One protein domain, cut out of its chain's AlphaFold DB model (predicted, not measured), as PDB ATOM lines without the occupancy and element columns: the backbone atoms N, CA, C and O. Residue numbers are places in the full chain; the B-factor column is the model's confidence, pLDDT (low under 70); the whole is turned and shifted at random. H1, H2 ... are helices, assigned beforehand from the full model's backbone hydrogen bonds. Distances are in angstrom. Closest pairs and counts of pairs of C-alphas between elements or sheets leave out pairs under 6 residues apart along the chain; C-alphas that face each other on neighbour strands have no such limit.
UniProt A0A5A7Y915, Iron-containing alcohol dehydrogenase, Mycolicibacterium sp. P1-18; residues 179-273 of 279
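This is residues 179 to 273 of the 279 residues of the protein "Iron-containing alcohol dehydrogenase" of Mycolicibacterium sp. P1-18 (UniProt A0A5A7Y915). Three helices, H1, H2 and H3, stand side by side as a small triangular bundle, up and down, each running against the one before it. H5 packs at a slant on H1 and H2, while the short H4 sits near H1. The printed part has 95 residues, with five named helices in the order H1 to H5 and no named strand, and its class is all helix. It is compact, with a radius of gyration of the C-alphas of 11.9 A and spans of 33 by 31 by 22 A.

Find C-alpha 179 at (264.170, 285.366, 367.614); from there H1 runs through residues 179 to 194, 22.6 A long. H2 follows at residues 201 to 215, 21.1 A, and H3 at residues 221 to 234, 19.9 A. H4 is residues 242 to 245, 5.1 A. H5, residues 261 to 271, runs 15.0 A to C-alpha 271 at (254.207, 313.101, 363.240).

Look first at H1 and H2, a helical hairpin: they touch, closest at the C-alphas of Ala 190 and Ala 207, 4.2 A, at a shallow tilt of 31 degrees. H2 and H3 form another, with the closest C-alphas, Asp 203 and Gly 234, 4.1 A apart. H1 and H3 touch and run the same way, at a shallow tilt of 23 degrees; their closest C-alphas are those of Ala 186 and Leu 228, 4.5 A. H5 touches H1 with H1's residues 187 to 194 alone, at a steep tilt of 39 degrees; the closest C-alphas, Ala 191 and Cys 265, are 5.8 A apart. H5 also touches H2, with H2's residues 208 to 211 alone, at a steep tilt of 54 degrees; the closest C-alphas are those of Leu 208 and Cys 265, 6.6 A. H3 and H5 are apart. H4 is close to H1 but not clearly touching, the closest C-alphas, Cys 192 and Arg 243, being 7.8 A apart. In H1, H2, H3 and H5 every O i to N i+4 pair is within hydrogen-bond range; H4 is too short for such a pair.

The farthest C-alphas, Thr 198 and Asp 218, are 33.1 A apart, and the printed part has no cut. The link from H4 to H5, residues 246 to 260, is long. Mean pLDDT of the printed part is 70.4, and residues 242 to 273 are among those under 70.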
ATOM      1  N   THR A 179     264.885 284.199 367.045       87.94
ATOM      2  CA  THR A 179     264.170 285.366 367.614       87.94
ATOM      3  C   THR A 179     264.788 286.697 367.184       87.94
ATOM      4  O   THR A 179     264.099 287.583 366.677       87.94
ATOM      5  N   GLY A 180     266.114 286.836 367.303       82.06
ATOM      6  CA  GLY A 180     266.811 288.067 366.923       82.06
ATOM      7  C   GLY A 180     266.771 288.361 365.418       82.06
ATOM      8  O   GLY A 180     266.677 289.522 365.021       82.06
ATOM      9  N   LEU A 181     266.828 287.326 364.572       83.88
ATOM     10  CA  LEU A 181     266.722 287.467 363.117       83.88
ATOM     11  C   LEU A 181     265.329 287.968 362.721       83.88
ATOM     12  O   LEU A 181     265.217 288.966 362.008       83.88
ATOM     13  N   TYR A 182     264.281 287.315 363.221       86.12
ATOM     14  CA  TYR A 182     262.900 287.634 362.863       86.12
ATOM     15  C   TYR A 182     262.405 288.942 363.490       86.12
ATOM     16  O   TYR A 182     261.669 289.678 362.836       86.12
ATOM     17  N   LYS A 183     262.901 289.319 364.677       84.62
ATOM     18  CA  LYS A 183     262.688 290.661 365.249       84.62
ATOM     19  C   LYS A 183     263.198 291.751 364.306       84.62
ATOM     20  O   LYS A 183     262.481 292.705 364.013       84.62
ATOM     21  N   ARG A 184     264.426 291.604 363.795       78.31
ATOM     22  CA  ARG A 184     265.004 292.562 362.835       78.31
ATOM     23  C   ARG A 184     264.211 292.609 361.533       78.31
ATOM     24  O   ARG A 184     263.991 293.700 361.013       78.31
ATOM     25  N   LEU A 185     263.762 291.457 361.036       80.94
ATOM     26  CA  LEU A 185     262.919 291.389 359.844       80.94
ATOM     27  C   LEU A 185     261.598 292.150 360.043       80.94
ATOM     28  O   LEU A 185     261.267 292.995 359.217       80.94
ATOM     29  N   ALA A 186     260.894 291.915 361.153       83.19
ATOM     30  CA  ALA A 186     259.635 292.592 361.465       83.19
ATOM     31  C   ALA A 186     259.803 294.121 361.524       83.19
ATOM     32  O   ALA A 186     259.056 294.856 360.878       83.19
ATOM     33  N   VAL A 187     260.835 294.610 362.225       79.94
ATOM     34  CA  VAL A 187     261.137 296.052 362.297       79.94
ATOM     35  C   VAL A 187     261.446 296.626 360.917       79.94
ATOM     36  O   VAL A 187     260.977 297.711 360.576       79.94
ATOM     37  N   ALA A 188     262.222 295.915 360.105       75.56
ATOM     38  CA  ALA A 188     262.611 296.414 358.798       75.56
ATOM     39  C   ALA A 188     261.443 296.435 357.794       75.56
ATOM     40  O   ALA A 188     261.336 297.383 357.016       75.56
ATOM     41  N   LEU A 189     260.535 295.455 357.845       79.31
ATOM     42  CA  LEU A 189     259.289 295.464 357.066       79.31
ATOM     43  C   LEU A 189     258.373 296.619 357.482       79.31
ATOM     44  O   LEU A 189     257.838 297.333 356.627       79.31
ATOM     45  N   ALA A 190     258.244 296.851 358.789       81.69
ATOM     46  CA  ALA A 190     257.481 297.973 359.310       81.69
ATOM     47  C   ALA A 190     258.063 299.317 358.845       81.69
ATOM     48  O   ALA A 190     257.340 300.147 358.296       81.69
ATOM     49  N   ALA A 191     259.380 299.502 358.969       76.69
ATOM     50  CA  ALA A 191     260.064 300.702 358.494       76.69
ATOM     51  C   ALA A 191     259.883 300.907 356.990       76.69
ATOM     52  O   ALA A 191     259.531 302.005 356.564       76.69
ATOM     53  N   CYS A 192     260.048 299.849 356.190       76.44
ATOM     54  CA  CYS A 192     259.849 299.919 354.745       76.44
ATOM     55  C   CYS A 192     258.430 300.372 354.372       76.44
ATOM     56  O   CYS A 192     258.273 301.083 353.384       76.44
ATOM     57  N   THR A 193     257.423 299.969 355.149       80.38
ATOM     58  CA  THR A 193     256.022 300.362 354.946       80.38
ATOM     59  C   THR A 193     255.778 301.813 355.345       80.38
ATOM     60  O   THR A 193     255.141 302.553 354.607       80.38
ATOM     61  N   VAL A 194     256.305 302.254 356.488       75.38
ATOM     62  CA  VAL A 194     256.072 303.616 357.002       75.38
ATOM     63  C   VAL A 194     256.772 304.686 356.156       75.38
ATOM     64  O   VAL A 194     256.240 305.786 356.016       75.38
ATOM     65  N   VAL A 195     257.937 304.373 355.577       72.56
ATOM     66  CA  VAL A 195     258.684 305.283 354.682       72.56
ATOM     67  C   VAL A 195     258.235 305.221 353.218       72.56
ATOM     68  O   VAL A 195     258.854 305.836 352.350       72.56
ATOM     69  N   ASP A 196     257.237 304.402 352.902       72.94
ATOM     70  CA  ASP A 196     256.615 304.389 351.585       72.94
ATOM     71  C   ASP A 196     255.448 305.382 351.582       72.94
ATOM     72  O   ASP A 196     254.400 305.130 352.172       72.94
ATOM     73  N   ASP A 197     255.620 306.515 350.897       68.25
ATOM     74  CA  ASP A 197     254.587 307.556 350.779       68.25
ATOM     75  C   ASP A 197     253.319 307.064 350.057       68.25
ATOM     76  O   ASP A 197     252.282 307.726 350.094       68.25
ATOM     77  N   THR A 198     253.379 305.897 349.406       76.12
ATOM     78  CA  THR A 198     252.221 305.258 348.771       76.12
ATOM     79  C   THR A 198     251.463 304.307 349.701       76.12
ATOM     80  O   THR A 198     250.375 303.847 349.343       76.12
ATOM     81  N   ALA A 199     251.996 304.016 350.894       73.56
ATOM     82  CA  ALA A 199     251.351 303.132 351.856       73.56
ATOM     83  C   ALA A 199     250.065 303.753 352.411       73.56
ATOM     84  O   ALA A 199     249.993 304.939 352.744       73.56
ATOM     85  N   THR A 200     249.029 302.928 352.565       81.31
ATOM     86  CA  THR A 200     247.775 303.400 353.157       81.31
ATOM     87  C   THR A 200     247.942 303.674 354.654       81.31
ATOM     88  O   THR A 200     248.833 303.126 355.315       81.31
ATOM     89  N   LEU A 201     247.050 304.491 355.230       76.94
ATOM     90  CA  LEU A 201     247.026 304.726 356.680       76.94
ATOM     91  C   LEU A 201     246.895 303.405 357.452       76.94
ATOM     92  O   LEU A 201     247.598 303.200 358.432       76.94
ATOM     93  N   ARG A 202     246.051 302.487 356.964       81.69
ATOM     94  CA  ARG A 202     245.880 301.145 357.533       81.69
ATOM     95  C   ARG A 202     247.203 300.379 357.584       81.69
ATOM     96  O   ARG A 202     247.560 299.855 358.634       81.69
ATOM     97  N   ASP A 203     247.898 300.302 356.453       81.75
ATOM     98  CA  ASP A 203     249.152 299.555 356.324       81.75
ATOM     99  C   ASP A 203     250.229 300.141 357.253       81.75
ATOM    100  O   ASP A 203     250.946 299.415 357.941       81.75
ATOM    101  N   SER A 204     250.260 301.472 357.360       78.31
ATOM    102  CA  SER A 204     251.129 302.188 358.295       78.31
ATOM    103  C   SER A 204     250.784 301.887 359.758       78.31
ATOM    104  O   SER A 204     251.681 301.657 360.559       78.31
ATOM    105  N   THR A 205     249.501 301.843 360.125       79.50
ATOM    106  CA  THR A 205     249.066 301.498 361.489       79.50
ATOM    107  C   THR A 205     249.468 300.073 361.873       79.50
ATOM    108  O   THR A 205     249.933 299.852 362.992       79.50
ATOM    109  N   LEU A 206     249.342 299.109 360.954       82.00
ATOM    110  CA  LEU A 206     249.798 297.729 361.173       82.00
ATOM    111  C   LEU A 206     251.313 297.665 361.403       82.00
ATOM    112  O   LEU A 206     251.766 297.066 362.378       82.00
ATOM    113  N   ALA A 207     252.084 298.348 360.555       81.19
ATOM    114  CA  ALA A 207     253.533 298.453 360.692       81.19
ATOM    115  C   ALA A 207     253.951 299.079 362.037       81.19
ATOM    116  O   ALA A 207     254.844 298.572 362.712       81.19
ATOM    117  N   LEU A 208     253.283 300.149 362.466       78.00
ATOM    118  CA  LEU A 208     253.566 300.795 363.750       78.00
ATOM    119  C   LEU A 208     253.185 299.919 364.948       78.00
ATOM    120  O   LEU A 208     253.927 299.881 365.928       78.00
ATOM    121  N   SER A 209     252.083 299.171 364.852       81.19
ATOM    122  CA  SER A 209     251.669 298.214 365.888       81.19
ATOM    123  C   SER A 209     252.718 297.114 366.069       81.19
ATOM    124  O   SER A 209     253.084 296.792 367.197       81.19
ATOM    125  N   ALA A 210     253.276 296.600 364.967       82.00
ATOM    126  CA  ALA A 210     254.374 295.637 365.010       82.00
ATOM    127  C   ALA A 210     255.604 296.182 365.756       82.00
ATOM    128  O   ALA A 210     256.187 295.483 366.579       82.00
ATOM    129  N   VAL A 211     255.990 297.438 365.503       79.12
ATOM    130  CA  VAL A 211     257.125 298.070 366.200       79.12
ATOM    131  C   VAL A 211     256.815 298.264 367.682       79.12
ATOM    132  O   VAL A 211     257.662 297.957 368.517       79.12
ATOM    133  N   HIS A 212     255.604 298.711 368.022       76.06
ATOM    134  CA  HIS A 212     255.187 298.886 369.414       76.06
ATOM    135  C   HIS A 212     255.299 297.581 370.218       76.06
ATOM    136  O   HIS A 212     255.877 297.592 371.304       76.06
ATOM    137  N   HIS A 213     254.863 296.453 369.646       72.88
ATOM    138  CA  HIS A 213     255.013 295.130 370.263       72.88
ATOM    139  C   HIS A 213     256.474 294.748 370.560       72.88
ATOM    140  O   HIS A 213     256.728 293.986 371.486       72.88
ATOM    141  N   LEU A 214     257.444 295.266 369.800       76.69
ATOM    142  CA  LEU A 214     258.854 294.866 369.891       76.69
ATOM    143  C   LEU A 214     259.730 295.782 370.758       76.69
ATOM    144  O   LEU A 214     260.842 295.378 371.112       76.69
ATOM    145  N   VAL A 215     259.269 297.001 371.060       64.88
ATOM    146  CA  VAL A 215     260.016 298.015 371.833       64.88
ATOM    147  C   VAL A 215     259.864 297.818 373.351       64.88
ATOM    148  O   VAL A 215     260.730 298.252 374.101       64.88
ATOM    149  N   GLY A 216     258.806 297.142 373.814       55.56
ATOM    150  CA  GLY A 216     258.448 297.077 375.238       55.56
ATOM    151  C   GLY A 216     258.784 295.792 376.010       55.56
ATOM    152  O   GLY A 216     258.423 295.728 377.180       55.56
ATOM    153  N   ALA A 217     259.413 294.771 375.414       54.00
ATOM    154  CA  ALA A 217     259.449 293.423 376.005       54.00
ATOM    155  C   ALA A 217     260.827 292.732 375.995       54.00
ATOM    156  O   ALA A 217     261.645 292.952 375.094       54.00
ATOM    157  N   ASP A 218     261.015 291.805 376.944       63.94
ATOM    158  CA  ASP A 218     261.903 290.640 376.816       63.94
ATOM    159  C   ASP A 218     261.370 289.787 375.656       63.94
ATOM    160  O   ASP A 218     260.614 288.848 375.871       63.94
ATOM    161  N   THR A 219     261.652 290.193 374.412       74.75
ATOM    162  CA  THR A 219     260.884 289.765 373.229       74.75
ATOM    163  C   THR A 219     260.842 288.248 373.078       74.75
ATOM    164  O   THR A 219     261.777 287.655 372.530       74.75
ATOM    165  N   ARG A 220     259.744 287.638 373.539       89.06
ATOM    166  CA  ARG A 220     259.507 286.194 373.462       89.06
ATOM    167  C   ARG A 220     259.256 285.797 372.005       89.06
ATOM    168  O   ARG A 220     258.758 286.621 371.230       89.06
ATOM    169  N   PRO A 221     259.516 284.540 371.604       89.88
ATOM    170  CA  PRO A 221     259.258 284.093 370.235       89.88
ATOM    171  C   PRO A 221     257.822 284.379 369.770       89.88
ATOM    172  O   PRO A 221     257.617 284.885 368.670       89.88
ATOM    173  N   VAL A 222     256.814 284.175 370.621       90.00
ATOM    174  CA  VAL A 222     255.422 284.471 370.248       90.00
ATOM    175  C   VAL A 222     255.159 285.959 369.966       90.00
ATOM    176  O   VAL A 222     254.437 286.285 369.026       90.00
ATOM    177  N   GLU A 223     255.784 286.876 370.703       89.25
ATOM    178  CA  GLU A 223     255.652 288.324 370.473       89.25
ATOM    179  C   GLU A 223     256.341 288.732 369.170       89.25
ATOM    180  O   GLU A 223     255.790 289.501 368.378       89.25
ATOM    181  N   VAL A 224     257.519 288.157 368.899       89.81
ATOM    182  CA  VAL A 224     258.207 288.335 367.615       89.81
ATOM    183  C   VAL A 224     257.360 287.804 366.469       89.81
ATOM    184  O   VAL A 224     257.271 288.457 365.429       89.81
ATOM    185  N   ARG A 225     256.690 286.665 366.661       91.81
ATOM    186  CA  ARG A 225     255.786 286.116 365.657       91.81
ATOM    187  C   ARG A 225     254.625 287.062 365.365       91.81
ATOM    188  O   ARG A 225     254.393 287.373 364.202       91.81
ATOM    189  N   GLN A 226     253.927 287.533 366.397       89.94
ATOM    190  CA  GLN A 226     252.799 288.463 366.253       89.94
ATOM    191  C   GLN A 226     253.222 289.746 365.528       89.94
ATOM    192  O   GLN A 226     252.573 290.165 364.569       89.94
ATOM    193  N   ALA A 227     254.344 290.338 365.943       87.88
ATOM    194  CA  ALA A 227     254.885 291.532 365.308       87.88
ATOM    195  C   ALA A 227     255.250 291.282 363.840       87.88
ATOM    196  O   ALA A 227     254.973 292.124 362.987       87.88
ATOM    197  N   LEU A 228     255.830 290.124 363.520       88.88
ATOM    198  CA  LEU A 228     256.161 289.778 362.145       88.88
ATOM    199  C   LEU A 228     254.907 289.608 361.280       88.88
ATOM    200  O   LEU A 228     254.859 290.171 360.190       88.88
ATOM    201  N   THR A 229     253.874 288.918 361.769       89.62
ATOM    202  CA  THR A 229     252.588 288.792 361.065       89.62
ATOM    203  C   THR A 229     251.977 290.168 360.775       89.62
ATOM    204  O   THR A 229     251.554 290.429 359.648       89.62
ATOM    205  N   LEU A 230     251.991 291.086 361.750       87.81
ATOM    206  CA  LEU A 230     251.494 292.459 361.578       87.81
ATOM    207  C   LEU A 230     252.330 293.272 360.577       87.81
ATOM    208  O   LEU A 230     251.770 293.945 359.709       87.81
ATOM    209  N   ALA A 231     253.660 293.204 360.674       86.25
ATOM    210  CA  ALA A 231     254.564 293.923 359.781       86.25
ATOM    211  C   ALA A 231     254.426 293.437 358.332       86.25
ATOM    212  O   ALA A 231     254.349 294.253 357.413       86.25
ATOM    213  N   THR A 232     254.333 292.121 358.132       86.88
ATOM    214  CA  THR A 232     254.096 291.516 356.820       86.88
ATOM    215  C   THR A 232     252.727 291.905 356.265       86.88
ATOM    216  O   THR A 232     252.640 292.307 355.109       86.88
ATOM    217  N   ALA A 233     251.672 291.896 357.087       84.62
ATOM    218  CA  ALA A 233     250.334 292.317 356.663       84.62
ATOM    219  C   ALA A 233     250.267 293.804 356.263       84.62
ATOM    220  O   ALA A 233     249.487 294.175 355.385       84.62
ATOM    221  N   GLY A 234     251.078 294.662 356.894       79.06
ATOM    222  CA  GLY A 234     251.253 296.056 356.478       79.06
ATOM    223  C   GLY A 234     252.067 296.201 355.186       79.06
ATOM    224  O   GLY A 234     251.865 297.149 354.431       79.06
ATOM    225  N   HIS A 235     252.949 295.250 354.872       81.56
ATOM    226  CA  HIS A 235     253.818 295.309 353.702       81.56
ATOM    227  C   HIS A 235     253.288 294.470 352.530       81.56
ATOM    228  O   HIS A 235     253.871 293.452 352.170       81.56
ATOM    229  N   ARG A 236     252.204 294.920 351.879       68.94
ATOM    230  CA  ARG A 236     251.463 294.150 350.846       68.94
ATOM    231  C   ARG A 236     252.300 293.557 349.714       68.94
ATOM    232  O   ARG A 236     251.925 292.541 349.151       68.94
ATOM    233  N   ARG A 237     253.414 294.203 349.362       71.44
ATOM    234  CA  ARG A 237     254.325 293.739 348.307       71.44
ATOM    235  C   ARG A 237     255.428 292.831 348.840       71.44
ATOM    236  O   ARG A 237     256.373 292.556 348.119       71.44
ATOM    237  N   TRP A 238     255.407 292.396 350.093       75.38
ATOM    238  CA  TRP A 238     256.335 291.370 350.561       75.38
ATOM    239  C   TRP A 238     256.000 290.018 349.902       75.38
ATOM    240  O   TRP A 238     254.829 289.647 349.880       75.38
ATOM    241  N   PRO A 239     256.979 289.242 349.392       69.12
ATOM    242  CA  PRO A 239     258.411 289.537 349.230       69.12
ATOM    243  C   PRO A 239     258.770 290.146 347.857       69.12
ATOM    244  O   PRO A 239     259.944 290.290 347.515       69.12
ATOM    245  N   SER A 240     257.781 290.488 347.027       71.50
ATOM    246  CA  SER A 240     257.962 290.991 345.660       71.50
ATOM    247  C   SER A 240     258.555 292.413 345.554       71.50
ATOM    248  O   SER A 240     259.033 292.786 344.477       71.50
ATOM    249  N   CYS A 241     258.578 293.175 346.651       73.75
ATOM    250  CA  CYS A 241     258.994 294.572 346.738       73.75
ATOM    251  C   CYS A 241     260.467 294.776 346.336       73.75
ATOM    252  O   CYS A 241     261.350 294.020 346.736       73.75
ATOM    253  N   LEU A 242     260.763 295.833 345.565       67.00
ATOM    254  CA  LEU A 242     262.123 296.100 345.067       67.00
ATOM    255  C   LEU A 242     263.141 296.313 346.200       67.00
ATOM    256  O   LEU A 242     264.236 295.764 346.133       67.00
ATOM    257  N   ARG A 243     262.765 297.042 347.261       65.50
ATOM    258  CA  ARG A 243     263.613 297.262 348.454       65.50
ATOM    259  C   ARG A 243     263.912 295.951 349.198       65.50
ATOM    260  O   ARG A 243     264.998 295.759 349.729       65.50
ATOM    261  N   CYS A 244     262.956 295.032 349.184       66.88
ATOM    262  CA  CYS A 244     263.013 293.726 349.818       66.88
ATOM    263  C   CYS A 244     263.938 292.788 349.032       66.88
ATOM    264  O   CYS A 244     264.873 292.221 349.589       66.88
ATOM    265  N   LYS A 245     263.730 292.706 347.710       60.94
ATOM    266  CA  LYS A 245     264.539 291.906 346.778       60.94
ATOM    267  C   LYS A 245     265.988 292.367 346.679       60.94
ATOM    268  O   LYS A 245     266.879 291.539 346.537       60.94
ATOM    269  N   ALA A 246     266.230 293.672 346.752       51.88
ATOM    270  CA  ALA A 246     267.572 294.239 346.683       51.88
ATOM    271  C   ALA A 246     268.347 294.135 348.012       51.88
ATOM    272  O   ALA A 246     269.418 294.727 348.131       51.88
ATOM    273  N   GLY A 247     267.812 293.445 349.032       46.97
ATOM    274  CA  GLY A 247     268.446 293.354 350.353       46.97
ATOM    275  C   GLY A 247     268.539 294.703 351.074       46.97
ATOM    276  O   GLY A 247     269.301 294.845 352.022       46.97
ATOM    277  N   THR A 248     267.766 295.705 350.637       42.59
ATOM    278  CA  THR A 248     267.711 297.056 351.220       42.59
ATOM    279  C   THR A 248     266.823 297.121 352.459       42.59
ATOM    280  O   THR A 248     266.559 298.207 352.978       42.59
ATOM    281  N   VAL A 249     266.374 295.961 352.948       45.56
ATOM    282  CA  VAL A 249     266.033 295.736 354.353       45.56
ATOM    283  C   VAL A 249     267.290 296.115 355.134       45.56
ATOM    284  O   VAL A 249     268.200 295.304 355.269       45.56
ATOM    285  N   LEU A 250     267.369 297.408 355.477       40.09
ATOM    286  CA  LEU A 250     268.544 298.137 355.954       40.09
ATOM    287  C   LEU A 250     269.482 297.210 356.735       40.09
ATOM    288  O   LEU A 250     268.994 296.594 357.688       40.09
ATOM    289  N   PRO A 251     270.780 297.094 356.373       38.25
ATOM    290  CA  PRO A 251     271.730 296.333 357.177       38.25
ATOM    291  C   PRO A 251     271.581 296.833 358.603       38.25
ATOM    292  O   PRO A 251     271.798 298.017 358.843       38.25
ATOM    293  N   ALA A 252     271.067 295.955 359.467       39.19
ATOM    294  CA  ALA A 252     270.446 296.268 360.743       39.19
ATOM    295  C   ALA A 252     271.146 297.428 361.460       39.19
ATOM    296  O   ALA A 252     272.125 297.234 362.180       39.19
ATOM    297  N   ALA A 253     270.661 298.648 361.227       38.72
ATOM    298  CA  ALA A 253     271.161 299.818 361.911       38.72
ATOM    299  C   ALA A 253     270.628 299.696 363.330       38.72
ATOM    300  O   ALA A 253     269.423 299.828 363.537       38.72
ATOM    301  N   VAL A 254     271.540 299.304 364.229       46.00
ATOM    302  CA  VAL A 254     271.484 299.376 365.692       46.00
ATOM    303  C   VAL A 254     270.096 299.800 366.162       46.00
ATOM    304  O   VAL A 254     269.768 300.986 366.135       46.00
ATOM    305  N   LEU A 255     269.272 298.813 366.532       48.91
ATOM    306  CA  LEU A 255     267.888 299.018 366.982       48.91
ATOM    307  C   LEU A 255     267.791 300.072 368.104       48.91
ATOM    308  O   LEU A 255     266.755 300.715 368.241       48.91
ATOM    309  N   ASP A 256     268.903 300.322 368.796       49.28
ATOM    310  CA  ASP A 256     269.003 301.149 369.996       49.28
ATOM    311  C   ASP A 256     269.656 302.532 369.760       49.28
ATOM    312  O   ASP A 256     270.091 303.193 370.700       49.28
ATOM    313  N   GLY A 257     269.762 302.988 368.504       47.00
ATOM    314  CA  GLY A 257     270.316 304.306 368.158       47.00
ATOM    315  C   GLY A 257     269.255 305.390 367.886       47.00
ATOM    316  O   GLY A 257     268.180 305.084 367.375       47.00
ATOM    317  N   PRO A 258     269.558 306.686 368.104       49.59
ATOM    318  CA  PRO A 258     268.647 307.806 367.812       49.59
ATOM    319  C   PRO A 258     268.334 308.004 366.312       49.59
ATOM    320  O   PRO A 258     267.498 308.835 365.962       49.59
ATOM    321  N   SER A 259     268.983 307.246 365.428       55.44
ATOM    322  CA  SER A 259     268.747 307.186 363.978       55.44
ATOM    323  C   SER A 259     268.271 305.802 363.506       55.44
ATOM    324  O   SER A 259     268.365 305.485 362.318       55.44
ATOM    325  N   SER A 260     267.795 304.949 364.422       56.41
ATOM    326  CA  SER A 260     267.380 303.587 364.087       56.41
ATOM    327  C   SER A 260     266.086 303.562 363.254       56.41
ATOM    328  O   SER A 260     265.259 304.473 363.343       56.41
ATOM    329  N   PRO A 261     265.844 302.502 362.461       56.97
ATOM    330  CA  PRO A 261     264.579 302.318 361.748       56.97
ATOM    331  C   PRO A 261     263.361 302.317 362.682       56.97
ATOM    332  O   PRO A 261     262.305 302.824 362.311       56.97
ATOM    333  N   ALA A 262     263.515 301.812 363.912       58.03
ATOM    334  CA  ALA A 262     262.479 301.866 364.940       58.03
ATOM    335  C   ALA A 262     262.193 303.309 365.381       58.03
ATOM    336  O   ALA A 262     261.029 303.689 365.494       58.03
ATOM    337  N   GLN A 263     263.231 304.139 365.538       62.59
ATOM    338  CA  GLN A 263     263.080 305.560 365.848       62.59
ATOM    339  C   GLN A 263     262.424 306.330 364.694       62.59
ATOM    340  O   GLN A 263     261.567 307.170 364.944       62.59
ATOM    341  N   THR A 264     262.746 306.011 363.436       63.16
ATOM    342  CA  THR A 264     262.065 306.578 362.255       63.16
ATOM    343  C   THR A 264     260.581 306.211 362.236       63.16
ATOM    344  O   THR A 264     259.737 307.081 362.025       63.16
ATOM    345  N   CYS A 265     260.242 304.945 362.509       60.53
ATOM    346  CA  CYS A 265     258.852 304.517 362.673       60.53
ATOM    347  C   CYS A 265     258.157 305.295 363.795       60.53
ATOM    348  O   CYS A 265     257.065 305.818 363.589       60.53
ATOM    349  N   LEU A 266     258.799 305.423 364.959       58.81
ATOM    350  CA  LEU A 266     258.259 306.139 366.115       58.81
ATOM    351  C   LEU A 266     258.052 307.636 365.821       58.81
ATOM    352  O   LEU A 266     256.995 308.185 366.113       58.81
ATOM    353  N   GLN A 267     259.025 308.294 365.189       64.44
ATOM    354  CA  GLN A 267     258.938 309.701 364.784       64.44
ATOM    355  C   GLN A 267     257.812 309.931 363.774       64.44
ATOM    356  O   GLN A 267     257.078 310.909 363.893       64.44
ATOM    357  N   GLN A 268     257.633 309.024 362.812       63.44
ATOM    358  CA  GLN A 268     256.529 309.088 361.852       63.44
ATOM    359  C   GLN A 268     255.172 308.798 362.508       63.44
ATOM    360  O   GLN A 268     254.184 309.437 362.155       63.44
ATOM    361  N   ALA A 269     255.109 307.899 363.497       55.16
ATOM    362  CA  ALA A 269     253.905 307.679 364.301       55.16
ATOM    363  C   ALA A 269     253.483 308.965 365.026       55.16
ATOM    364  O   ALA A 269     252.341 309.407 364.891       55.16
ATOM    365  N   VAL A 270     254.434 309.611 365.707       53.56
ATOM    366  CA  VAL A 270     254.224 310.885 366.405       53.56
ATOM    367  C   VAL A 270     253.838 311.998 365.424       53.56
ATOM    368  O   VAL A 270     252.875 312.721 365.674       53.56
ATOM    369  N   ALA A 271     254.518 312.110 364.277       56.97
ATOM    370  CA  ALA A 271     254.207 313.101 363.240       56.97
ATOM    371  C   ALA A 271     252.803 312.924 362.634       56.97
ATOM    372  O   ALA A 271     252.187 313.895 362.199       56.97
ATOM    373  N   ARG A 272     252.274 311.695 362.637       50.94
ATOM    374  CA  ARG A 272     250.911 311.366 362.193       50.94
ATOM    375  C   ARG A 272     249.869 311.439 363.318       50.94
ATOM    376  O   ARG A 272     248.724 311.048 363.105       50.94
ATOM    377  N   GLY A 273     250.238 311.951 364.496       35.06
ATOM    378  CA  GLY A 273     249.329 312.162 365.627       35.06
ATOM    379  C   GLY A 273     248.980 310.894 366.412       35.06
ATOM    380  O   GLY A 273     248.066 310.922 367.235       35.06
TER     381      GLY A 273